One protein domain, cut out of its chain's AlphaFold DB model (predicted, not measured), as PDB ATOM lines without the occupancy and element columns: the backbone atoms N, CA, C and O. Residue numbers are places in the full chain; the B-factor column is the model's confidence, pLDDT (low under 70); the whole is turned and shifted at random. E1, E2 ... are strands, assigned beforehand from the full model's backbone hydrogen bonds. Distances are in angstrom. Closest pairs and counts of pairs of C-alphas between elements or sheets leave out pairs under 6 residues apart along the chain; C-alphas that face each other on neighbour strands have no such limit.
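Overview. This is residues 164 to 223 and 231 to 263 of the 285 residues of the protein "RING-type domain-containing protein" of Westerdykella ornata (UniProt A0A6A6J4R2). This domain has little regular structure: it is a compact body made largely of loops, with two small strand hairpins, E1-E2 and E3-E4, toward one end and the winding stretch of residues 231 to 263 largely toward the other. The printed part has 93 residues, with four named strands, E1 to E4 in chain order, and no named helix. The class is all strand, though the strands hold only 12 residues; both two-stranded sheets are antiparallel. The radius of gyration of the C-alphas is 12.9 A and the spans are 36 by 33 by 26 A.

Arrangement. Look first at E1, residues 183 to 185, and E2, residues 192 to 194, an antiparallel hairpin at 152 degrees, with N 184 and O 193 3.0 A apart. Next find E3, residues 201 to 203, and E4, residues 210 to 212, also an antiparallel hairpin at 152 degrees, with N 202 and O 211 2.9 A apart. E2 and E3 are apart.

Along the chain. Find C-alpha 183 at (-16.855, 82.295, 88.102), where E1 begins its 7.1 A. E2 measures 6.7 A, E3 6.8 A and E4 7.3 A, ending at C-alpha 212, (-16.388, 69.672, 86.357).

Size, cuts and confidence. The C-alphas of Asp 164 and Thr 223 are the farthest apart, 39.0 A. Residues 224 to 230 are not printed; C-alphas 223 and 231 are 17.4 A apart. Confidence is under 70 at residues 197 and 221 to 223.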
ATOM      1  N   ASP A 164     -30.775  89.969  82.654       72.75
ATOM      2  CA  ASP A 164     -29.633  90.799  82.281       72.75
ATOM      3  C   ASP A 164     -28.433  89.872  82.092       72.75
ATOM      4  O   ASP A 164     -27.602  89.736  82.986       72.75
ATOM      5  N   THR A 165     -28.403  89.136  80.987       74.50
ATOM      6  CA  THR A 165     -27.371  88.169  80.646       74.50
ATOM      7  C   THR A 165     -26.789  88.486  79.284       74.50
ATOM      8  O   THR A 165     -27.518  88.895  78.383       74.50
ATOM      9  N   ASP A 166     -25.487  88.283  79.137       81.31
ATOM     10  CA  ASP A 166     -24.796  88.393  77.856       81.31
ATOM     11  C   ASP A 166     -25.175  87.251  76.890       81.31
ATOM     12  O   ASP A 166     -25.978  86.366  77.208       81.31
ATOM     13  N   ALA A 167     -24.575  87.254  75.695       77.00
ATOM     14  CA  ALA A 167     -24.781  86.225  74.671       77.00
ATOM     15  C   ALA A 167     -24.438  84.796  75.147       77.00
ATOM     16  O   ALA A 167     -24.941  83.825  74.585       77.00
ATOM     17  N   ASN A 168     -23.636  84.664  76.208       74.38
ATOM     18  CA  ASN A 168     -23.229  83.395  76.808       74.38
ATOM     19  C   ASN A 168     -24.109  82.997  78.008       74.38
ATOM     20  O   ASN A 168     -23.842  81.993  78.674       74.38
ATOM     21  N   GLY A 169     -25.161  83.768  78.309       74.38
ATOM     22  CA  GLY A 169     -26.044  83.528  79.447       74.38
ATOM     23  C   GLY A 169     -25.424  83.902  80.799       74.38
ATOM     24  O   GLY A 169     -25.930  83.463  81.837       74.38
ATOM     25  N   ARG A 170     -24.338  84.688  80.821       81.12
ATOM     26  CA  ARG A 170     -23.710  85.183  82.055       81.12
ATOM     27  C   ARG A 170     -24.393  86.466  82.500       81.12
ATOM     28  O   ARG A 170     -24.633  87.316  81.652       81.12
ATOM     29  N   PRO A 171     -24.676  86.662  83.795       82.19
ATOM     30  CA  PRO A 171     -25.249  87.920  84.254       82.19
ATOM     31  C   PRO A 171     -24.353  89.117  83.900       82.19
ATOM     32  O   PRO A 171     -23.147  89.037  84.103       82.19
ATOM     33  N   ILE A 172     -24.923  90.234  83.442       85.38
ATOM     34  CA  ILE A 172     -24.190  91.447  83.024       85.38
ATOM     35  C   ILE A 172     -23.338  92.023  84.168       85.38
ATOM     36  O   ILE A 172     -22.290  92.613  83.930       85.38
ATOM     37  N   TRP A 173     -23.758  91.832  85.422       85.38
ATOM     38  CA  TRP A 173     -22.998  92.259  86.601       85.38
ATOM     39  C   TRP A 173     -21.791  91.365  86.921       85.38
ATOM     40  O   TRP A 173     -20.986  91.727  87.778       85.38
ATOM     41  N   LEU A 174     -21.675  90.183  86.304       88.88
ATOM     42  CA  LEU A 174     -20.592  89.244  86.574       88.88
ATOM     43  C   LEU A 174     -19.315  89.718  85.860       88.88
ATOM     44  O   LEU A 174     -19.332  89.784  84.629       88.88
ATOM     45  N   PRO A 175     -18.205  89.992  86.577       91.19
ATOM     46  CA  PRO A 175     -16.957  90.399  85.939       91.19
ATOM     47  C   PRO A 175     -16.517  89.402  84.869       91.19
ATOM     48  O   PRO A 175     -16.803  88.204  84.976       91.19
ATOM     49  N   GLN A 176     -15.818  89.894  83.843       90.88
ATOM     50  CA  GLN A 176     -15.254  89.044  82.800       90.88
ATOM     51  C   GLN A 176     -14.363  87.970  83.428       90.88
ATOM     52  O   GLN A 176     -13.723  88.182  84.454       90.88
ATOM     53  N   TYR A 177     -14.367  86.788  82.818       92.38
ATOM     54  CA  TYR A 177     -13.523  85.701  83.287       92.38
ATOM     55  C   TYR A 177     -12.051  86.078  83.104       92.38
ATOM     56  O   TYR A 177     -11.650  86.445  82.000       92.38
ATOM     57  N   THR A 178     -11.254  85.916  84.153       92.00
ATOM     58  CA  THR A 178      -9.792  86.034  84.106       92.00
ATOM     59  C   THR A 178      -9.163  84.834  84.808       92.00
ATOM     60  O   THR A 178      -9.842  84.099  85.525       92.00
ATOM     61  N   SER A 179      -7.853  84.646  84.648       87.62
ATOM     62  CA  SER A 179      -7.112  83.632  85.412       87.62
ATOM     63  C   SER A 179      -7.242  83.826  86.930       87.62
ATOM     64  O   SER A 179      -7.223  82.848  87.665       87.62
ATOM     65  N   THR A 180      -7.440  85.068  87.383       89.94
ATOM     66  CA  THR A 180      -7.598  85.451  88.795       89.94
ATOM     67  C   THR A 180      -9.050  85.546  89.269       89.94
ATOM     68  O   THR A 180      -9.292  85.653  90.467       89.94
ATOM     69  N   PHE A 181     -10.028  85.535  88.360       93.62
ATOM     70  CA  PHE A 181     -11.454  85.593  88.680       93.62
ATOM     71  C   PHE A 181     -12.230  84.610  87.807       93.62
ATOM     72  O   PHE A 181     -12.625  84.887  86.669       93.62
ATOM     73  N   ARG A 182     -12.461  83.430  88.378       94.00
ATOM     74  CA  ARG A 182     -13.052  82.286  87.691       94.00
ATOM     75  C   ARG A 182     -14.429  82.022  88.276       94.00
ATOM     76  O   ARG A 182     -14.554  81.374  89.306       94.00
ATOM     77  N   ALA A 183     -15.486  82.502  87.630       94.75
ATOM     78  CA  ALA A 183     -16.855  82.295  88.102       94.75
ATOM     79  C   ALA A 183     -17.763  81.782  86.984       94.75
ATOM     80  O   ALA A 183     -17.762  82.322  85.878       94.75
ATOM     81  N   LYS A 184     -18.552  80.739  87.272       93.69
ATOM     82  CA  LYS A 184     -19.493  80.133  86.313       93.69
ATOM     83  C   LYS A 184     -20.836  79.816  86.976       93.69
ATOM     84  O   LYS A 184     -20.875  79.531  88.177       93.69
ATOM     85  N   PRO A 185     -21.958  79.853  86.234       91.69
ATOM     86  CA  PRO A 185     -23.242  79.405  86.755       91.69
ATOM     87  C   PRO A 185     -23.242  77.885  86.961       91.69
ATOM     88  O   PRO A 185     -22.785  77.128  86.109       91.69
ATOM     89  N   CYS A 186     -23.807  77.417  88.074       91.56
ATOM     90  CA  CYS A 186     -24.058  75.993  88.290       91.56
ATOM     91  C   CYS A 186     -24.938  75.438  87.151       91.56
ATOM     92  O   CYS A 186     -26.009  76.001  86.910       91.56
ATOM     93  N   PRO A 187     -24.579  74.319  86.497       89.81
ATOM     94  CA  PRO A 187     -25.355  73.794  85.370       89.81
ATOM     95  C   PRO A 187     -26.774  73.352  85.772       89.81
ATOM     96  O   PRO A 187     -27.677  73.369  84.941       89.81
ATOM     97  N   ASN A 188     -26.998  73.036  87.053       85.88
ATOM     98  CA  ASN A 188     -28.305  72.632  87.573       85.88
ATOM     99  C   ASN A 188     -29.168  73.817  88.050       85.88
ATOM    100  O   ASN A 188     -30.290  74.003  87.587       85.88
ATOM    101  N   CYS A 189     -28.674  74.630  88.994       81.44
ATOM    102  CA  CYS A 189     -29.474  75.702  89.612       81.44
ATOM    103  C   CYS A 189     -29.115  77.122  89.150       81.44
ATOM    104  O   CYS A 189     -29.720  78.077  89.630       81.44
ATOM    105  N   ARG A 190     -28.140  77.268  88.243       84.75
ATOM    106  CA  ARG A 190     -27.697  78.530  87.617       84.75
ATOM    107  C   ARG A 190     -27.142  79.602  88.556       84.75
ATOM    108  O   ARG A 190     -26.790  80.682  88.093       84.75
ATOM    109  N   ILE A 191     -26.988  79.318  89.850       85.19
ATOM    110  CA  ILE A 191     -26.287  80.229  90.760       85.19
ATOM    111  C   ILE A 191     -24.818  80.347  90.356       85.19
ATOM    112  O   ILE A 191     -24.163  79.335  90.104       85.19
ATOM    113  N   VAL A 192     -24.312  81.576  90.289       91.56
ATOM    114  CA  VAL A 192     -22.898  81.831  90.010       91.56
ATOM    115  C   VAL A 192     -22.059  81.342  91.184       91.56
ATOM    116  O   VAL A 192     -22.341  81.664  92.341       91.56
ATOM    117  N   ILE A 193     -21.043  80.548  90.868       93.81
ATOM    118  CA  ILE A 193     -20.079  80.018  91.821       93.81
ATOM    119  C   ILE A 193     -18.697  80.447  91.361       93.81
ATOM    120  O   ILE A 193     -18.294  80.170  90.231       93.81
ATOM    121  N   GLU A 194     -18.011  81.142  92.256       95.50
ATOM    122  CA  GLU A 194     -16.595  81.448  92.138       95.50
ATOM    123  C   GLU A 194     -15.774  80.198  92.462       95.50
ATOM    124  O   GLU A 194     -16.070  79.456  93.404       95.50
ATOM    125  N   HIS A 195     -14.767  79.946  91.639       94.75
ATOM    126  CA  HIS A 195     -13.862  78.822  91.754       94.75
ATOM    127  C   HIS A 195     -12.573  79.253  92.439       94.75
ATOM    128  O   HIS A 195     -11.764  79.981  91.875       94.75
ATOM    129  N   MET A 196     -12.373  78.752  93.654       86.88
ATOM    130  CA  MET A 196     -11.163  78.983  94.436       86.88
ATOM    131  C   MET A 196     -10.129  77.903  94.080       86.88
ATOM    132  O   MET A 196     -10.021  76.927  94.807       86.88
ATOM    133  N   GLU A 197      -9.496  78.035  92.909       68.25
ATOM    134  CA  GLU A 197      -8.246  77.451  92.348       68.25
ATOM    135  C   GLU A 197      -7.810  75.978  92.589       68.25
ATOM    136  O   GLU A 197      -7.009  75.463  91.811       68.25
ATOM    137  N   TRP A 198      -8.330  75.234  93.564       80.94
ATOM    138  CA  TRP A 198      -7.730  73.964  94.004       80.94
ATOM    139  C   TRP A 198      -8.173  72.725  93.231       80.94
ATOM    140  O   TRP A 198      -7.391  71.801  93.053       80.94
ATOM    141  N   CYS A 199      -9.437  72.631  92.830       91.00
ATOM    142  CA  CYS A 199      -9.954  71.425  92.186       91.00
ATOM    143  C   CYS A 199     -11.069  71.787  91.223       91.00
ATOM    144  O   CYS A 199     -12.026  72.453  91.613       91.00
ATOM    145  N   ASN A 200     -10.982  71.329  89.978       93.12
ATOM    146  CA  ASN A 200     -12.034  71.556  88.992       93.12
ATOM    147  C   ASN A 200     -13.309  70.756  89.290       93.12
ATOM    148  O   ASN A 200     -14.312  70.952  88.615       93.12
ATOM    149  N   ARG A 201     -13.327  69.894  90.307       92.44
ATOM    150  CA  ARG A 201     -14.558  69.303  90.830       92.44
ATOM    151  C   ARG A 201     -15.267  70.299  91.743       92.44
ATOM    152  O   ARG A 201     -14.775  70.628  92.820       92.44
ATOM    153  N   ILE A 202     -16.461  70.724  91.344       93.25
ATOM    154  CA  ILE A 202     -17.306  71.621  92.134       93.25
ATOM    155  C   ILE A 202     -18.489  70.844  92.675       93.25
ATOM    156  O   ILE A 202     -19.082  70.024  91.974       93.25
ATOM    157  N   ILE A 203     -18.857  71.131  93.919       93.50
ATOM    158  CA  ILE A 203     -20.146  70.758  94.494       93.50
ATOM    159  C   ILE A 203     -20.893  72.063  94.750       93.50
ATOM    160  O   ILE A 203     -20.398  72.941  95.455       93.50
ATOM    161  N   CYS A 204     -22.071  72.227  94.149       93.44
ATOM    162  CA  CYS A 204     -22.872  73.431  94.343       93.44
ATOM    163  C   CYS A 204     -23.348  73.459  95.796       93.44
ATOM    164  O   CYS A 204     -24.166  72.608  96.147       93.44
ATOM    165  N   PRO A 205     -22.993  74.476  96.601       89.88
ATOM    166  CA  PRO A 205     -23.451  74.560  97.987       89.88
ATOM    167  C   PRO A 205     -24.959  74.857  98.109       89.88
ATOM    168  O   PRO A 205     -25.471  75.016  99.211       89.88
ATOM    169  N   HIS A 206     -25.673  74.985  96.981       83.25
ATOM    170  CA  HIS A 206     -27.106  75.303  96.930       83.25
ATOM    171  C   HIS A 206     -27.986  74.146  96.479       83.25
ATOM    172  O   HIS A 206     -29.166  74.111  96.819       83.25
ATOM    173  N   CYS A 207     -27.466  73.246  95.647       83.88
ATOM    174  CA  CYS A 207     -28.261  72.151  95.091       83.88
ATOM    175  C   CYS A 207     -27.568  70.791  95.133       83.88
ATOM    176  O   CYS A 207     -28.133  69.838  94.601       83.88
ATOM    177  N   ASP A 208     -26.366  70.715  95.714       89.69
ATOM    178  CA  ASP A 208     -25.543  69.506  95.863       89.69
ATOM    179  C   ASP A 208     -25.219  68.790  94.544       89.69
ATOM    180  O   ASP A 208     -24.753  67.648  94.520       89.69
ATOM    181  N   HIS A 209     -25.465  69.456  93.414       91.50
ATOM    182  CA  HIS A 209     -25.016  68.988  92.117       91.50
ATOM    183  C   HIS A 209     -23.489  69.005  92.097       91.50
ATOM    184  O   HIS A 209     -22.897  69.955  92.607       91.50
ATOM    185  N   SER A 210     -22.860  67.986  91.516       93.00
ATOM    186  CA  SER A 210     -21.412  67.961  91.322       93.00
ATOM    187  C   SER A 210     -21.077  67.904  89.840       93.00
ATOM    188  O   SER A 210     -21.715  67.159  89.096       93.00
ATOM    189  N   TRP A 211     -20.129  68.737  89.413       93.75
ATOM    190  CA  TRP A 211     -19.720  68.871  88.016       93.75
ATOM    191  C   TRP A 211     -18.256  69.295  87.904       93.75
ATOM    192  O   TRP A 211     -17.660  69.805  88.857       93.75
ATOM    193  N   CYS A 212     -17.694  69.125  86.710       93.62
ATOM    194  CA  CYS A 212     -16.388  69.672  86.357       93.62
ATOM    195  C   CYS A 212     -16.507  71.152  85.953       93.62
ATOM    196  O   CYS A 212     -17.230  71.485  85.018       93.62
ATOM    197  N   PHE A 213     -15.769  72.049  86.604       94.81
ATOM    198  CA  PHE A 213     -15.760  73.487  86.335       94.81
ATOM    199  C   PHE A 213     -15.360  73.827  84.895       94.81
ATOM    200  O   PHE A 213     -15.868  74.798  84.342       94.81
ATOM    201  N   VAL A 214     -14.483  73.034  84.273       93.50
ATOM    202  CA  VAL A 214     -13.998  73.268  82.902       93.50
ATOM    203  C   VAL A 214     -15.092  72.950  81.880       93.50
ATOM    204  O   VAL A 214     -15.514  73.842  81.152       93.50
ATOM    205  N   CYS A 215     -15.607  71.716  81.866       93.25
ATOM    206  CA  CYS A 215     -16.545  71.248  80.836       93.25
ATOM    207  C   CYS A 215     -18.031  71.298  81.234       93.25
ATOM    208  O   CYS A 215     -18.889  70.934  80.438       93.25
ATOM    209  N   LEU A 216     -18.348  71.694  82.468       93.75
ATOM    210  CA  LEU A 216     -19.704  71.783  83.029       93.75
ATOM    211  C   LEU A 216     -20.524  70.479  83.025       93.75
ATOM    212  O   LEU A 216     -21.728  70.506  83.282       93.75
ATOM    213  N   ARG A 217     -19.885  69.327  82.786       91.69
ATOM    214  CA  ARG A 217     -20.550  68.018  82.795       91.69
ATOM    215  C   ARG A 217     -20.730  67.484  84.221       91.69
ATOM    216  O   ARG A 217     -19.836  67.686  85.049       91.69
ATOM    217  N   PRO A 218     -21.856  66.801  84.512       91.31
ATOM    218  CA  PRO A 218     -22.067  66.135  85.791       91.31
ATOM    219  C   PRO A 218     -20.989  65.088  86.065       91.31
ATOM    220  O   PRO A 218     -20.614  64.336  85.170       91.31
ATOM    221  N   GLU A 219     -20.547  64.997  87.315       84.69
ATOM    222  CA  GLU A 219     -19.667  63.912  87.747       84.69
ATOM    223  C   GLU A 219     -20.460  62.593  87.813       84.69
ATOM    224  O   GLU A 219     -21.524  62.523  88.444       84.69
ATOM    225  N   ALA A 220     -19.971  61.539  87.152       74.44
ATOM    226  CA  ALA A 220     -20.583  60.216  87.233       74.44
ATOM    227  C   ALA A 220     -20.396  59.655  88.654       74.44
ATOM    228  O   ALA A 220     -19.281  59.470  89.125       74.44
ATOM    229  N   ARG A 221     -21.499  59.390  89.367       58.84
ATOM    230  CA  ARG A 221     -21.469  58.969  90.783       58.84
ATOM    231  C   ARG A 221     -20.984  57.531  91.017       58.84
ATOM    232  O   ARG A 221     -20.830  57.146  92.172       58.84
ATOM    233  N   THR A 222     -20.844  56.713  89.976       49.06
ATOM    234  CA  THR A 222     -20.939  55.246  90.107       49.06
ATOM    235  C   THR A 222     -19.670  54.464  89.818       49.06
ATOM    236  O   THR A 222     -19.645  53.266  90.076       49.06
ATOM    237  N   THR A 223     -18.609  55.092  89.339       47.41
ATOM    238  CA  THR A 223     -17.354  54.393  89.072       47.41
ATOM    239  C   THR A 223     -16.252  55.181  89.739       47.41
ATOM    240  O   THR A 223     -16.073  56.349  89.428       47.41
ATOM    241  N   CYS A 231     -10.139  67.107  81.094       89.12
ATOM    242  CA  CYS A 231      -9.940  68.372  81.763       89.12
ATOM    243  C   CYS A 231      -8.792  68.222  82.765       89.12
ATOM    244  O   CYS A 231      -8.668  67.174  83.406       89.12
ATOM    245  N   PRO A 232      -8.028  69.292  83.011       90.94
ATOM    246  CA  PRO A 232      -7.046  69.289  84.082       90.94
ATOM    247  C   PRO A 232      -7.728  69.125  85.450       90.94
ATOM    248  O   PRO A 232      -8.863  69.568  85.662       90.94
ATOM    249  N   LEU A 233      -7.022  68.516  86.406       88.38
ATOM    250  CA  LEU A 233      -7.514  68.354  87.781       88.38
ATOM    251  C   LEU A 233      -7.675  69.704  88.500       88.38
ATOM    252  O   LEU A 233      -8.570  69.865  89.335       88.38
ATOM    253  N   GLN A 234      -6.821  70.671  88.162       91.25
ATOM    254  CA  GLN A 234      -6.737  71.995  88.774       91.25
ATOM    255  C   GLN A 234      -6.563  73.058  87.688       91.25
ATOM    256  O   GLN A 234      -6.090  72.749  86.600       91.25
ATOM    257  N   GLY A 235      -6.924  74.307  87.986       91.38
ATOM    258  CA  GLY A 235      -6.656  75.411  87.063       91.38
ATOM    259  C   GLY A 235      -7.445  75.361  85.751       91.38
ATOM    260  O   GLY A 235      -8.469  74.679  85.635       91.38
ATOM    261  N   ASP A 236      -6.993  76.160  84.792       92.88
ATOM    262  CA  ASP A 236      -7.463  76.141  83.410       92.88
ATOM    263  C   ASP A 236      -6.626  75.179  82.549       92.88
ATOM    264  O   ASP A 236      -5.554  74.750  82.976       92.88
ATOM    265  N   PRO A 237      -7.114  74.790  81.358       92.31
ATOM    266  CA  PRO A 237      -6.339  74.014  80.392       92.31
ATOM    267  C   PRO A 237      -5.021  74.710  80.019       92.31
ATOM    268  O   PRO A 237      -5.007  75.915  79.783       92.31
ATOM    269  N   GLU A 238      -3.931  73.944  79.898       92.50
ATOM    270  CA  GLU A 238      -2.585  74.472  79.598       92.50
ATOM    271  C   GLU A 238      -2.489  75.203  78.252       92.50
ATOM    272  O   GLU A 238      -1.623  76.047  78.053       92.50
ATOM    273  N   CYS A 239      -3.375  74.881  77.309       92.00
ATOM    274  CA  CYS A 239      -3.377  75.452  75.966       92.00
ATOM    275  C   CYS A 239      -3.964  76.873  75.884       92.00
ATOM    276  O   CYS A 239      -4.059  77.411  74.782       92.00
ATOM    277  N   ASP A 240      -4.395  77.460  77.004       93.56
ATOM    278  CA  ASP A 240      -5.189  78.690  77.061       93.56
ATOM    279  C   ASP A 240      -6.498  78.615  76.245       93.56
ATOM    280  O   ASP A 240      -6.865  77.592  75.648       93.56
ATOM    281  N   TYR A 241      -7.219  79.736  76.237       94.94
ATOM    282  CA  TYR A 241      -8.375  79.981  75.383       94.94
ATOM    283  C   TYR A 241      -8.003  80.956  74.260       94.94
ATOM    284  O   TYR A 241      -7.075  81.759  74.395       94.94
ATOM    285  N   ASP A 242      -8.705  80.881  73.139       95.50
ATOM    286  CA  ASP A 242      -8.631  81.880  72.077       95.50
ATOM    287  C   ASP A 242      -9.526  83.105  72.356       95.50
ATOM    288  O   ASP A 242     -10.116  83.240  73.432       95.50
ATOM    289  N   GLU A 243      -9.609  84.021  71.387       95.00
ATOM    290  CA  GLU A 243     -10.388  85.264  71.492       95.00
ATOM    291  C   GLU A 243     -11.900  85.021  71.611       95.00
ATOM    292  O   GLU A 243     -12.611  85.808  72.236       95.00
ATOM    293  N   GLU A 244     -12.387  83.902  71.071       93.25
ATOM    294  CA  GLU A 244     -13.784  83.477  71.167       93.25
ATOM    295  C   GLU A 244     -14.080  82.732  72.479       93.25
ATOM    296  O   GLU A 244     -15.238  82.460  72.783       93.25
ATOM    297  N   GLY A 245     -13.056  82.423  73.281       93.56
ATOM    298  CA  GLY A 245     -13.192  81.749  74.569       93.56
ATOM    299  C   GLY A 245     -13.175  80.221  74.497       93.56
ATOM    300  O   GLY A 245     -13.535  79.576  75.482       93.56
ATOM    301  N   TYR A 246     -12.756  79.628  73.382       95.38
ATOM    302  CA  TYR A 246     -12.573  78.184  73.229       95.38
ATOM    303  C   TYR A 246     -11.144  77.760  73.558       95.38
ATOM    304  O   TYR A 246     -10.189  78.457  73.227       95.38
ATOM    305  N   GLU A 247     -10.984  76.594  74.186       94.88
ATOM    306  CA  GLU A 247      -9.669  75.974  74.384       94.88
ATOM    307  C   GLU A 247      -8.919  75.851  73.046       94.88
ATOM    308  O   GLU A 247      -9.498  75.401  72.055       94.88
ATOM    309  N   LYS A 248      -7.612  76.156  73.023       95.06
ATOM    310  CA  LYS A 248      -6.770  75.914  71.830       95.06
ATOM    311  C   LYS A 248      -6.414  74.430  71.633       95.06
ATOM    312  O   LYS A 248      -5.728  74.078  70.677       95.06
ATOM    313  N   SER A 249      -6.855  73.559  72.542       92.81
ATOM    314  CA  SER A 249      -6.722  72.108  72.420       92.81
ATOM    315  C   SER A 249      -7.649  71.557  71.322       92.81
ATOM    316  O   SER A 249      -8.662  72.182  70.998       92.81
ATOM    317  N   PRO A 250      -7.403  70.336  70.808       92.19
ATOM    318  CA  PRO A 250      -8.323  69.665  69.882       92.19
ATOM    319  C   PRO A 250      -9.749  69.469  70.424       92.19
ATOM    320  O   PRO A 250     -10.674  69.246  69.648       92.19
ATOM    321  N   ARG A 251      -9.947  69.549  71.749       91.12
ATOM    322  CA  ARG A 251     -11.266  69.423  72.389       91.12
ATOM    323  C   ARG A 251     -12.135  70.650  72.128       91.12
ATOM    324  O   ARG A 251     -13.358  70.527  72.108       91.12
ATOM    325  N   GLY A 252     -11.501  71.820  71.987       93.69
ATOM    326  CA  GLY A 252     -12.158  73.087  71.689       93.69
ATOM    327  C   GLY A 252     -13.330  73.388  72.615       93.69
ATOM    328  O   GLY A 252     -14.399  73.720  72.126       93.69
ATOM    329  N   ILE A 253     -13.197  73.204  73.930       93.56
ATOM    330  CA  ILE A 253     -14.296  73.465  74.871       93.56
ATOM    331  C   ILE A 253     -14.396  74.966  75.142       93.56
ATOM    332  O   ILE A 253     -13.403  75.616  75.457       93.56
ATOM    333  N   HIS A 254     -15.598  75.527  75.050       94.75
ATOM    334  CA  HIS A 254     -15.846  76.918  75.399       94.75
ATOM    335  C   HIS A 254     -15.798  77.106  76.913       94.75
ATOM    336  O   HIS A 254     -16.535  76.459  77.665       94.75
ATOM    337  N   ARG A 255     -14.991  78.062  77.359       94.44
ATOM    338  CA  ARG A 255     -14.787  78.397  78.765       94.44
ATOM    339  C   ARG A 255     -16.090  78.610  79.522       94.44
ATOM    340  O   ARG A 255     -16.253  78.078  80.613       94.44
ATOM    341  N   ASP A 256     -17.024  79.378  78.969       90.44
ATOM    342  CA  ASP A 256     -18.188  79.830  79.739       90.44
ATOM    343  C   ASP A 256     -19.362  78.835  79.682       90.44
ATOM    344  O   ASP A 256     -20.188  78.809  80.594       90.44
ATOM    345  N   THR A 257     -19.426  77.986  78.650       90.00
ATOM    346  CA  THR A 257     -20.573  77.087  78.408       90.00
ATOM    347  C   THR A 257     -20.229  75.607  78.560       90.00
ATOM    348  O   THR A 257     -21.139  74.790  78.682       90.00
ATOM    349  N   GLY A 258     -18.943  75.241  78.562       90.81
ATOM    350  CA  GLY A 258     -18.497  73.848  78.598       90.81
ATOM    351  C   GLY A 258     -18.830  73.049  77.330       90.81
ATOM    352  O   GLY A 258     -18.634  71.833  77.301       90.81
ATOM    353  N   LEU A 259     -19.345  73.708  76.285       91.06
ATOM    354  CA  LEU A 259     -19.714  73.084  75.017       91.06
ATOM    355  C   LEU A 259     -18.523  73.077  74.050       91.06
ATOM    356  O   LEU A 259     -17.742  74.029  74.059       91.06
ATOM    357  N   PRO A 260     -18.367  72.032  73.220       91.06
ATOM    358  CA  PRO A 260     -17.335  72.020  72.193       91.06
ATOM    359  C   PRO A 260     -17.609  73.095  71.137       91.06
ATOM    360  O   PRO A 260     -18.760  73.490  70.923       91.06
ATOM    361  N   ARG A 261     -16.550  73.530  70.451       93.00
ATOM    362  CA  ARG A 261     -16.641  74.395  69.279       93.00
ATOM    363  C   ARG A 261     -17.619  73.775  68.284       93.00
ATOM    364  O   ARG A 261     -17.454  72.597  67.955       93.00
ATOM    365  N   PRO A 262     -18.608  74.536  67.781       88.75
ATOM    366  CA  PRO A 262     -19.406  74.099  66.652       88.75
ATOM    367  C   PRO A 262     -18.447  73.833  65.494       88.75
ATOM    368  O   PRO A 262     -17.869  74.755  64.920       88.75
ATOM    369  N   THR A 263     -18.197  72.566  65.187       83.56
ATOM    370  CA  THR A 263     -17.449  72.233  63.986       83.56
ATOM    371  C   THR A 263     -18.363  72.589  62.824       83.56
ATOM    372  O   THR A 263     -19.454  72.032  62.724       83.56
TER     373      THR A 263